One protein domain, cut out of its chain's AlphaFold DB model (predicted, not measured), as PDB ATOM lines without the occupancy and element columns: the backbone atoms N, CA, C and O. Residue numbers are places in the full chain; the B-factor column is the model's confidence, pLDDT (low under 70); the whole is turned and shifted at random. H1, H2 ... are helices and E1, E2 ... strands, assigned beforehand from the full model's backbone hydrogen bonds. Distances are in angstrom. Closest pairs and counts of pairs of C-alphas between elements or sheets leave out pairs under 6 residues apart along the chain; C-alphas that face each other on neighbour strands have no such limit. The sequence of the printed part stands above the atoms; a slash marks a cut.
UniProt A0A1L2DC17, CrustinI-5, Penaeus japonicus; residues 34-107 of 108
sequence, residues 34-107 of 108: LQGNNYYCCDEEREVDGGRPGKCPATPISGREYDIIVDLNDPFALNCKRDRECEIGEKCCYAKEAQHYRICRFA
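Overview. This is residues 34 to 107 of the 108 residues of the protein "CrustinI-5" of Penaeus japonicus (UniProt A0A1L2DC17). There is little regular structure: a small hairpin, E2 and E3, forms the middle, with the helix H1 off to one side between two long links and the short strand E1 near the first printed residue. The 74 printed residues, 27 in named elements, are mixed in class, ordered E1, H1, E2, E3, with E2 and E3 antiparallel. The whole is compact, radius of gyration of the C-alphas 12.7 A, and flat, spanning 37 by 36 by 17 A.

Along the chain. Find C-alpha 38 at (-61.786, -34.747, -41.023), where E1, residues 38 to 40, begins. H1 is residues 63 to 71, 12.0 A from first to last C-alpha; E2 is residues 90 to 95, 13.9 A. E3, residues 98 to 106, 18.1 A, bends by 87 degrees at residue 101 and ends at (-34.892, -29.333, -39.418).

Arrangement. E1 pairs with no named strand. In the hairpin, at 155 degrees, look for N 91 and O 105, 2.8 A apart. In H1 every O i to N i+4 pair is within hydrogen-bond range. H1 and E3 are apart.

Size, cuts and confidence. The printed part has no cut. Confidence is low at residues 34 to 51, among others.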
ATOM      1  N   LEU A  34     -59.625 -34.297 -48.044       37.59
ATOM      2  CA  LEU A  34     -60.705 -34.616 -47.111       37.59
ATOM      3  C   LEU A  34     -60.935 -36.135 -47.131       37.59
ATOM      4  O   LEU A  34     -61.271 -36.687 -48.179       37.59
ATOM      5  N   GLN A  35     -60.782 -36.812 -45.991       40.91
ATOM      6  CA  GLN A  35     -61.096 -38.240 -45.867       40.91
ATOM      7  C   GLN A  35     -62.071 -38.453 -44.701       40.91
ATOM      8  O   GLN A  35     -61.710 -38.346 -43.528       40.91
ATOM      9  N   GLY A  36     -63.336 -38.730 -45.024       61.72
ATOM     10  CA  GLY A  36     -64.421 -38.782 -44.038       61.72
ATOM     11  C   GLY A  36     -64.850 -37.383 -43.571       61.72
ATOM     12  O   GLY A  36     -65.029 -36.491 -44.394       61.72
ATOM     13  N   ASN A  37     -65.010 -37.196 -42.254       35.94
ATOM     14  CA  ASN A  37     -65.413 -35.917 -41.639       35.94
ATOM     15  C   ASN A  37     -64.228 -35.025 -41.217       35.94
ATOM     16  O   ASN A  37     -64.449 -33.977 -40.614       35.94
ATOM     17  N   ASN A  38     -62.987 -35.433 -41.499       35.59
ATOM     18  CA  ASN A  38     -61.786 -34.747 -41.023       35.59
ATOM     19  C   ASN A  38     -60.987 -34.157 -42.189       35.59
ATOM     20  O   ASN A  38     -60.778 -34.815 -43.212       35.59
ATOM     21  N   TYR A  39     -60.538 -32.914 -42.006       37.38
ATOM     22  CA  TYR A  39     -59.602 -32.237 -42.901       37.38
ATOM     23  C   TYR A  39     -58.170 -32.651 -42.563       37.38
ATOM     24  O   TYR A  39     -57.782 -32.628 -41.399       37.38
ATOM     25  N   TYR A  40     -57.388 -32.979 -43.590       46.12
ATOM     26  CA  TYR A  40     -55.961 -33.267 -43.483       46.12
ATOM     27  C   TYR A  40     -55.218 -32.219 -44.305       46.12
ATOM     28  O   TYR A  40     -55.373 -32.185 -45.528       46.12
ATOM     29  N   CYS A  41     -54.435 -31.360 -43.650       48.69
ATOM     30  CA  CYS A  41     -53.627 -30.357 -44.336       48.69
ATOM     31  C   CYS A  41     -52.139 -30.629 -44.131       48.69
ATOM     32  O   CYS A  41     -51.669 -30.740 -43.002       48.69
ATOM     33  N   CYS A  42     -51.401 -30.687 -45.237       52.50
ATOM     34  CA  CYS A  42     -49.961 -30.458 -45.256       52.50
ATOM     35  C   CYS A  42     -49.736 -29.058 -45.830       52.50
ATOM     36  O   CYS A  42     -49.395 -28.916 -46.999       52.50
ATOM     37  N   ASP A  43     -49.955 -28.020 -45.031       43.34
ATOM     38  CA  ASP A  43     -49.479 -26.678 -45.370       43.34
ATOM     39  C   ASP A  43     -47.986 -26.564 -45.017       43.34
ATOM     40  O   ASP A  43     -47.586 -25.880 -44.072       43.34
ATOM     41  N   GLU A  44     -47.149 -27.274 -45.777       54.50
ATOM     42  CA  GLU A  44     -45.774 -26.827 -45.982       54.50
ATOM     43  C   GLU A  44     -45.830 -25.629 -46.937       54.50
ATOM     44  O   GLU A  44     -46.495 -25.671 -47.976       54.50
ATOM     45  N   GLU A  45     -45.153 -24.538 -46.585       54.19
ATOM     46  CA  GLU A  45     -44.949 -23.442 -47.527       54.19
ATOM     47  C   GLU A  45     -44.196 -24.029 -48.736       54.19
ATOM     48  O   GLU A  45     -43.191 -24.726 -48.577       54.19
ATOM     49  N   ARG A  46     -44.727 -23.849 -49.949       52.53
ATOM     50  CA  ARG A  46     -44.100 -24.395 -51.161       52.53
ATOM     51  C   ARG A  46     -42.817 -23.629 -51.438       52.53
ATOM     52  O   ARG A  46     -42.797 -22.421 -51.236       52.53
ATOM     53  N   GLU A  47     -41.784 -24.278 -51.979       54.91
ATOM     54  CA  GLU A  47     -40.524 -23.596 -52.342       54.91
ATOM     55  C   GLU A  47     -40.753 -22.330 -53.190       54.91
ATOM     56  O   GLU A  47     -40.100 -21.308 -52.999       54.91
ATOM     57  N   VAL A  48     -41.751 -22.375 -54.076       52.22
ATOM     58  CA  VAL A  48     -42.153 -21.251 -54.937       52.22
ATOM     59  C   VAL A  48     -42.817 -20.085 -54.192       52.22
ATOM     60  O   VAL A  48     -42.793 -18.964 -54.691       52.22
ATOM     61  N   ASP A  49     -43.355 -20.327 -52.998       59.72
ATOM     62  CA  ASP A  49     -44.080 -19.356 -52.171       59.72
ATOM     63  C   ASP A  49     -43.279 -18.933 -50.921       59.72
ATOM     64  O   ASP A  49     -43.829 -18.331 -49.999       59.72
ATOM     65  N   GLY A  50     -41.968 -19.215 -50.886       58.75
ATOM     66  CA  GLY A  50     -41.081 -18.904 -49.756       58.75
ATOM     67  C   GLY A  50     -40.756 -20.092 -48.848       58.75
ATOM     68  O   GLY A  50     -40.075 -19.920 -47.836       58.75
ATOM     69  N   GLY A  51     -41.206 -21.287 -49.228       65.06
ATOM     70  CA  GLY A  51     -40.837 -22.546 -48.603       65.06
ATOM     71  C   GLY A  51     -39.362 -22.869 -48.760       65.06
ATOM     72  O   GLY A  51     -38.705 -22.480 -49.728       65.06
ATOM     73  N   ARG A  52     -38.827 -23.602 -47.795       70.06
ATOM     74  CA  ARG A  52     -37.452 -24.098 -47.853       70.06
ATOM     75  C   ARG A  52     -37.420 -25.528 -48.387       70.06
ATOM     76  O   ARG A  52     -38.382 -26.268 -48.167       70.06
ATOM     77  N   PRO A  53     -36.334 -25.922 -49.073       69.56
ATOM     78  CA  PRO A  53     -36.192 -27.276 -49.582       69.56
ATOM     79  C   PRO A  53     -36.136 -28.312 -48.457       69.56
ATOM     80  O   PRO A  53     -35.731 -28.009 -47.334       69.56
ATOM     81  N   GLY A  54     -36.509 -29.546 -48.796       68.19
ATOM     82  CA  GLY A  54     -36.550 -30.689 -47.879       68.19
ATOM     83  C   GLY A  54     -37.949 -30.976 -47.332       68.19
ATOM     84  O   GLY A  54     -38.916 -30.296 -47.677       68.19
ATOM     85  N   LYS A  55     -38.064 -32.021 -46.510       70.19
ATOM     86  CA  LYS A  55     -39.347 -32.516 -45.983       70.19
ATOM     87  C   LYS A  55     -39.477 -32.293 -44.481       70.19
ATOM     88  O   LYS A  55     -38.483 -32.338 -43.756       70.19
ATOM     89  N   CYS A  56     -40.704 -32.104 -43.997       73.69
ATOM     90  CA  CYS A  56     -40.969 -32.057 -42.564       73.69
ATOM     91  C   CYS A  56     -40.801 -33.427 -41.885       73.69
ATOM     92  O   CYS A  56     -41.350 -34.428 -42.358       73.69
ATOM     93  N   PRO A  57     -40.100 -33.502 -40.739       70.19
ATOM     94  CA  PRO A  57     -39.990 -34.743 -39.981       70.19
ATOM     95  C   PRO A  57     -41.248 -34.989 -39.154       70.19
ATOM     96  O   PRO A  57     -41.739 -34.099 -38.461       70.19
ATOM     97  N   ALA A  58     -41.732 -36.233 -39.171       71.00
ATOM     98  CA  ALA A  58     -42.855 -36.689 -38.353       71.00
ATOM     99  C   ALA A  58     -42.434 -36.846 -36.878       71.00
ATOM    100  O   ALA A  58     -42.292 -37.958 -36.367       71.00
ATOM    101  N   THR A  59     -42.190 -35.719 -36.207       67.94
ATOM    102  CA  THR A  59     -41.727 -35.655 -34.814       67.94
ATOM    103  C   THR A  59     -42.837 -35.189 -33.871       67.94
ATOM    104  O   THR A  59     -43.650 -34.340 -34.254       67.94
ATOM    105  N   PRO A  60     -42.895 -35.738 -32.645       77.62
ATOM    106  CA  PRO A  60     -43.817 -35.261 -31.628       77.62
ATOM    107  C   PRO A  60     -43.406 -33.888 -31.084       77.62
ATOM    108  O   PRO A  60     -42.297 -33.400 -31.337       77.62
ATOM    109  N   ILE A  61     -44.290 -33.289 -30.285       82.00
ATOM    110  CA  ILE A  61     -43.909 -32.188 -29.392       82.00
ATOM    111  C   ILE A  61     -42.968 -32.764 -28.329       82.00
ATOM    112  O   ILE A  61     -43.303 -33.727 -27.637       82.00
ATOM    113  N   SER A  62     -41.769 -32.206 -28.220       86.38
ATOM    114  CA  SER A  62     -40.795 -32.597 -27.204       86.38
ATOM    115  C   SER A  62     -41.200 -32.079 -25.821       86.38
ATOM    116  O   SER A  62     -41.927 -31.094 -25.703       86.38
ATOM    117  N   GLY A  63     -40.684 -32.702 -24.754       87.06
ATOM    118  CA  GLY A  63     -40.968 -32.257 -23.381       87.06
ATOM    119  C   GLY A  63     -40.639 -30.778 -23.167       87.06
ATOM    120  O   GLY A  63     -41.479 -30.029 -22.691       87.06
ATOM    121  N   ARG A  64     -39.484 -30.323 -23.665       88.56
ATOM    122  CA  ARG A  64     -39.069 -28.916 -23.575       88.56
ATOM    123  C   ARG A  64     -40.040 -27.954 -24.265       88.56
ATOM    124  O   ARG A  64     -40.213 -26.828 -23.821       88.56
ATOM    125  N   GLU A  65     -40.630 -28.359 -25.381       87.38
ATOM    126  CA  GLU A  65     -41.586 -27.521 -26.108       87.38
ATOM    127  C   GLU A  65     -42.924 -27.448 -25.394       87.38
ATOM    128  O   GLU A  65     -43.537 -26.385 -25.318       87.38
ATOM    129  N   TYR A  66     -43.343 -28.575 -24.828       87.25
ATOM    130  CA  TYR A  66     -44.506 -28.618 -23.963       87.25
ATOM    131  C   TYR A  66     -44.312 -27.727 -22.730       87.25
ATOM    132  O   TYR A  66     -45.201 -26.941 -22.411       87.25
ATOM    133  N   ASP A  67     -43.131 -27.774 -22.106       90.19
ATOM    134  CA  ASP A  67     -42.781 -26.917 -20.970       90.19
ATOM    135  C   ASP A  67     -42.910 -25.431 -21.342       90.19
ATOM    136  O   ASP A  67     -43.546 -24.678 -20.617       90.19
ATOM    137  N   ILE A  68     -42.421 -25.010 -22.517       85.88
ATOM    138  CA  ILE A  68     -42.559 -23.618 -22.991       85.88
ATOM    139  C   ILE A  68     -44.032 -23.215 -23.161       85.88
ATOM    140  O   ILE A  68     -44.421 -22.119 -22.755       85.88
ATOM    141  N   ILE A  69     -44.850 -24.080 -23.768       84.12
ATOM    142  CA  ILE A  69     -46.285 -23.829 -23.980       84.12
ATOM    143  C   ILE A  69     -47.005 -23.636 -22.638       84.12
ATOM    144  O   ILE A  69     -47.819 -22.721 -22.492       84.12
ATOM    145  N   VAL A  70     -46.695 -24.488 -21.657       86.81
ATOM    146  CA  VAL A  70     -47.289 -24.438 -20.316       86.81
ATOM    147  C   VAL A  70     -46.784 -23.227 -19.531       86.81
ATOM    148  O   VAL A  70     -47.601 -22.506 -18.960       86.81
ATOM    149  N   ASP A  71     -45.478 -22.960 -19.544       91.88
ATOM    150  CA  ASP A  71     -44.847 -21.850 -18.819       91.88
ATOM    151  C   ASP A  71     -45.372 -20.487 -19.284       91.88
ATOM    152  O   ASP A  71     -45.628 -19.597 -18.470       91.88
ATOM    153  N   LEU A  72     -45.567 -20.321 -20.596       88.38
ATOM    154  CA  LEU A  72     -46.140 -19.106 -21.176       88.38
ATOM    155  C   LEU A  72     -47.671 -19.068 -21.093       88.38
ATOM    156  O   LEU A  72     -48.267 -18.023 -21.353       88.38
ATOM    157  N   ASN A  73     -48.303 -20.187 -20.718       88.94
ATOM    158  CA  ASN A  73     -49.749 -20.386 -20.739       88.94
ATOM    159  C   ASN A  73     -50.372 -19.973 -22.090       88.94
ATOM    160  O   ASN A  73     -51.444 -19.365 -22.143       88.94
ATOM    161  N   ASP A  74     -49.670 -20.283 -23.183       79.19
ATOM    162  CA  ASP A  74     -50.071 -19.960 -24.550       79.19
ATOM    163  C   ASP A  74     -49.907 -21.198 -25.452       79.19
ATOM    164  O   ASP A  74     -48.778 -21.570 -25.791       79.19
ATOM    165  N   PRO A  75     -51.016 -21.826 -25.898       75.44
ATOM    166  CA  PRO A  75     -50.979 -22.973 -26.808       75.44
ATOM    167  C   PRO A  75     -50.422 -22.631 -28.199       75.44
ATOM    168  O   PRO A  75     -50.300 -23.510 -29.043       75.44
ATOM    169  N   PHE A  76     -50.082 -21.377 -28.481       76.38
ATOM    170  CA  PHE A  76     -49.501 -20.954 -29.750       76.38
ATOM    171  C   PHE A  76     -48.073 -20.418 -29.610       76.38
ATOM    172  O   PHE A  76     -47.508 -19.968 -30.605       76.38
ATOM    173  N   ALA A  77     -47.461 -20.516 -28.426       81.56
ATOM    174  CA  ALA A  77     -46.137 -19.957 -28.144       81.56
ATOM    175  C   ALA A  77     -45.029 -20.424 -29.108       81.56
ATOM    176  O   ALA A  77     -44.083 -19.688 -29.377       81.56
ATOM    177  N   LEU A  78     -45.147 -21.646 -29.629       82.50
ATOM    178  CA  LEU A  78     -44.185 -22.257 -30.550       82.50
ATOM    179  C   LEU A  78     -44.713 -22.364 -31.984       82.50
ATOM    180  O   LEU A  78     -44.059 -22.972 -32.832       82.50
ATOM    181  N   ASN A  79     -45.894 -21.795 -32.254       83.38
ATOM    182  CA  ASN A  79     -46.541 -21.938 -33.545       83.38
ATOM    183  C   ASN A  79     -45.920 -21.019 -34.596       83.38
ATOM    184  O   ASN A  79     -46.239 -19.832 -34.678       83.38
ATOM    185  N   CYS A  80     -45.098 -21.595 -35.462       82.25
ATOM    186  CA  CYS A  80     -44.716 -20.968 -36.715       82.25
ATOM    187  C   CYS A  80     -45.885 -21.024 -37.710       82.25
ATOM    188  O   CYS A  80     -46.764 -21.892 -37.656       82.25
ATOM    189  N   LYS A  81     -45.900 -20.093 -38.663       77.38
ATOM    190  CA  LYS A  81     -46.866 -20.097 -39.774       77.38
ATOM    191  C   LYS A  81     -46.217 -20.399 -41.117       77.38
ATOM    192  O   LYS A  81     -46.926 -20.771 -42.056       77.38
ATOM    193  N   ARG A  82     -44.909 -20.185 -41.229       75.31
ATOM    194  CA  ARG A  82     -44.152 -20.189 -42.484       75.31
ATOM    195  C   ARG A  82     -42.719 -20.642 -42.253       75.31
ATOM    196  O   ARG A  82     -42.175 -20.402 -41.180       75.31
ATOM    197  N   ASP A  83     -42.091 -21.231 -43.265       81.06
ATOM    198  CA  ASP A  83     -40.714 -21.739 -43.175       81.06
ATOM    199  C   ASP A  83     -39.728 -20.603 -42.891       81.06
ATOM    200  O   ASP A  83     -38.741 -20.767 -42.178       81.06
ATOM    201  N   ARG A  84     -40.027 -19.404 -43.396       81.62
ATOM    202  CA  ARG A  84     -39.233 -18.194 -43.150       81.62
ATOM    203  C   ARG A  84     -39.215 -17.727 -41.690       81.62
ATOM    204  O   ARG A  84     -38.389 -16.887 -41.351       81.62
ATOM    205  N   GLU A  85     -40.144 -18.207 -40.864       82.88
ATOM    206  CA  GLU A  85     -40.197 -17.911 -39.426       82.88
ATOM    207  C   GLU A  85     -39.263 -18.837 -38.625       82.88
ATOM    208  O   GLU A  85     -39.063 -18.608 -37.437       82.88
ATOM    209  N   CYS A  86     -38.659 -19.835 -39.280       84.25
ATOM    210  CA  CYS A  86     -37.750 -20.810 -38.685       84.25
ATOM    211  C   CYS A  86     -36.276 -20.524 -39.019       84.25
ATOM    212  O   CYS A  86     -35.964 -19.776 -39.957       84.25
ATOM    213  N   GLU A  87     -35.337 -21.146 -38.305       88.88
ATOM    214  CA  GLU A  87     -33.900 -20.979 -38.562       88.88
ATOM    215  C   GLU A  87     -33.480 -21.637 -39.876       88.88
ATOM    216  O   GLU A  87     -34.138 -22.553 -40.350       88.88
ATOM    217  N   ILE A  88     -32.401 -21.171 -40.513       85.19
ATOM    218  CA  ILE A  88     -31.947 -21.713 -41.806       85.19
ATOM    219  C   ILE A  88     -31.784 -23.240 -41.719       85.19
ATOM    220  O   ILE A  88     -31.098 -23.747 -40.839       85.19
ATOM    221  N   GLY A  89     -32.387 -23.964 -42.668       79.50
ATOM    222  CA  GLY A  89     -32.415 -25.433 -42.674       79.50
ATOM    223  C   GLY A  89     -33.628 -26.035 -41.962       79.50
ATOM    224  O   GLY A  89     -33.850 -27.239 -42.060       79.50
ATOM    225  N   GLU A  90     -34.446 -25.217 -41.305       84.19
ATOM    226  CA  GLU A  90     -35.712 -25.628 -40.714       84.19
ATOM    227  C   GLU A  90     -36.915 -25.240 -41.576       84.19
ATOM    228  O   GLU A  90     -36.896 -24.241 -42.305       84.19
ATOM    229  N   LYS A  91     -37.981 -26.026 -41.436       83.50
ATOM    230  CA  LYS A  91     -39.310 -25.830 -42.009       83.50
ATOM    231  C   LYS A  91     -40.350 -25.750 -40.899       83.50
ATOM    232  O   LYS A  91     -40.140 -26.252 -39.795       83.50
ATOM    233  N   CYS A  92     -41.479 -25.124 -41.201       81.31
ATOM    234  CA  CYS A  92     -42.589 -24.981 -40.281       81.31
ATOM    235  C   CYS A  92     -43.560 -26.162 -40.401       81.31
ATOM    236  O   CYS A  92     -44.403 -26.207 -41.302       81.31
ATOM    237  N   CYS A  93     -43.451 -27.112 -39.475       77.50
ATOM    238  CA  CYS A  93     -44.004 -28.453 -39.621       77.50
ATOM    239  C   CYS A  93     -45.104 -28.753 -38.609       77.50
ATOM    240  O   CYS A  93     -45.003 -28.365 -37.449       77.50
ATOM    241  N   TYR A  94     -46.130 -29.503 -39.009       77.50
ATOM    242  CA  TYR A  94     -47.128 -29.992 -38.057       77.50
ATOM    243  C   TYR A  94     -46.524 -30.984 -37.063       77.50
ATOM    244  O   TYR A  94     -45.740 -31.855 -37.443       77.50
ATOM    245  N   ALA A  95     -46.935 -30.885 -35.800       74.94
ATOM    246  CA  ALA A  95     -46.612 -31.900 -34.805       74.94
ATOM    247  C   ALA A  95     -47.421 -33.183 -35.060       74.94
ATOM    248  O   ALA A  95     -48.618 -33.130 -35.364       74.94
ATOM    249  N   LYS A  96     -46.776 -34.345 -34.902       70.12
ATOM    250  CA  LYS A  96     -47.340 -35.659 -35.255       70.12
ATOM    251  C   LYS A  96     -48.684 -35.964 -34.578       70.12
ATOM    252  O   LYS A  96     -49.606 -36.439 -35.234       70.12
ATOM    253  N   GLU A  97     -48.811 -35.696 -33.282       65.81
ATOM    254  CA  GLU A  97     -50.008 -36.007 -32.485       65.81
ATOM    255  C   GLU A  97     -51.025 -34.858 -32.460       65.81
ATOM    256  O   GLU A  97     -52.112 -34.994 -31.901       65.81
ATOM    257  N   ALA A  98     -50.686 -33.700 -33.032       63.72
ATOM    258  CA  ALA A  98     -51.497 -32.508 -32.881       63.72
ATOM    259  C   ALA A  98     -51.343 -31.561 -34.074       63.72
ATOM    260  O   ALA A  98     -50.531 -30.639 -34.082       63.72
ATOM    261  N   GLN A  99     -52.227 -31.743 -35.057       61.53
ATOM    262  CA  GLN A  99     -52.280 -30.962 -36.299       61.53
ATOM    263  C   GLN A  99     -52.646 -29.475 -36.110       61.53
ATOM    264  O   GLN A  99     -52.739 -28.736 -37.081       61.53
ATOM    265  N   HIS A 100     -52.867 -29.010 -34.878       65.19
ATOM    266  CA  HIS A 100     -53.030 -27.585 -34.571       65.19
ATOM    267  C   HIS A 100     -51.719 -26.908 -34.151       65.19
ATOM    268  O   HIS A 100     -51.654 -25.677 -34.151       65.19
ATOM    269  N   TYR A 101     -50.673 -27.680 -33.836       72.31
ATOM    270  CA  TYR A 101     -49.341 -27.135 -33.602       72.31
ATOM    271  C   TYR A 101     -48.505 -27.226 -34.866       72.31
ATOM    272  O   TYR A 101     -48.446 -28.274 -35.514       72.31
ATOM    273  N   ARG A 102     -47.835 -26.123 -35.186       78.31
ATOM    274  CA  ARG A 102     -46.868 -26.032 -36.275       78.31
ATOM    275  C   ARG A 102     -45.567 -25.519 -35.695       78.31
ATOM    276  O   ARG A 102     -45.518 -24.376 -35.286       78.31
ATOM    277  N   ILE A 103     -44.538 -26.344 -35.622       85.44
ATOM    278  CA  ILE A 103     -43.293 -26.014 -34.932       85.44
ATOM    279  C   ILE A 103     -42.138 -26.107 -35.926       85.44
ATOM    280  O   ILE A 103     -42.143 -26.943 -36.833       85.44
ATOM    281  N   CYS A 104     -41.149 -25.232 -35.768       86.00
ATOM    282  CA  CYS A 104     -39.936 -25.258 -36.571       86.00
ATOM    283  C   CYS A 104     -39.153 -26.559 -36.347       86.00
ATOM    284  O   CYS A 104     -38.951 -27.006 -35.212       86.00
ATOM    285  N   ARG A 105     -38.762 -27.209 -37.444       84.62
ATOM    286  CA  ARG A 105     -38.040 -28.485 -37.453       84.62
ATOM    287  C   ARG A 105     -37.030 -28.512 -38.580       84.62
ATOM    288  O   ARG A 105     -37.351 -28.078 -39.681       84.62
ATOM    289  N   PHE A 106     -35.861 -29.102 -38.350       79.81
ATOM    290  CA  PHE A 106     -34.892 -29.333 -39.418       79.81
ATOM    291  C   PHE A 106     -35.486 -30.188 -40.539       79.81
ATOM    292  O   PHE A 106     -36.041 -31.262 -40.293       79.81
ATOM    293  N   ALA A 107     -35.357 -29.683 -41.761       71.19
ATOM    294  CA  ALA A 107     -35.714 -30.402 -42.968       71.19
ATOM    295  C   ALA A 107     -34.674 -31.489 -43.270       71.19
ATOM    296  O   ALA A 107     -33.499 -31.344 -42.924       71.19
TER     297      ALA A 107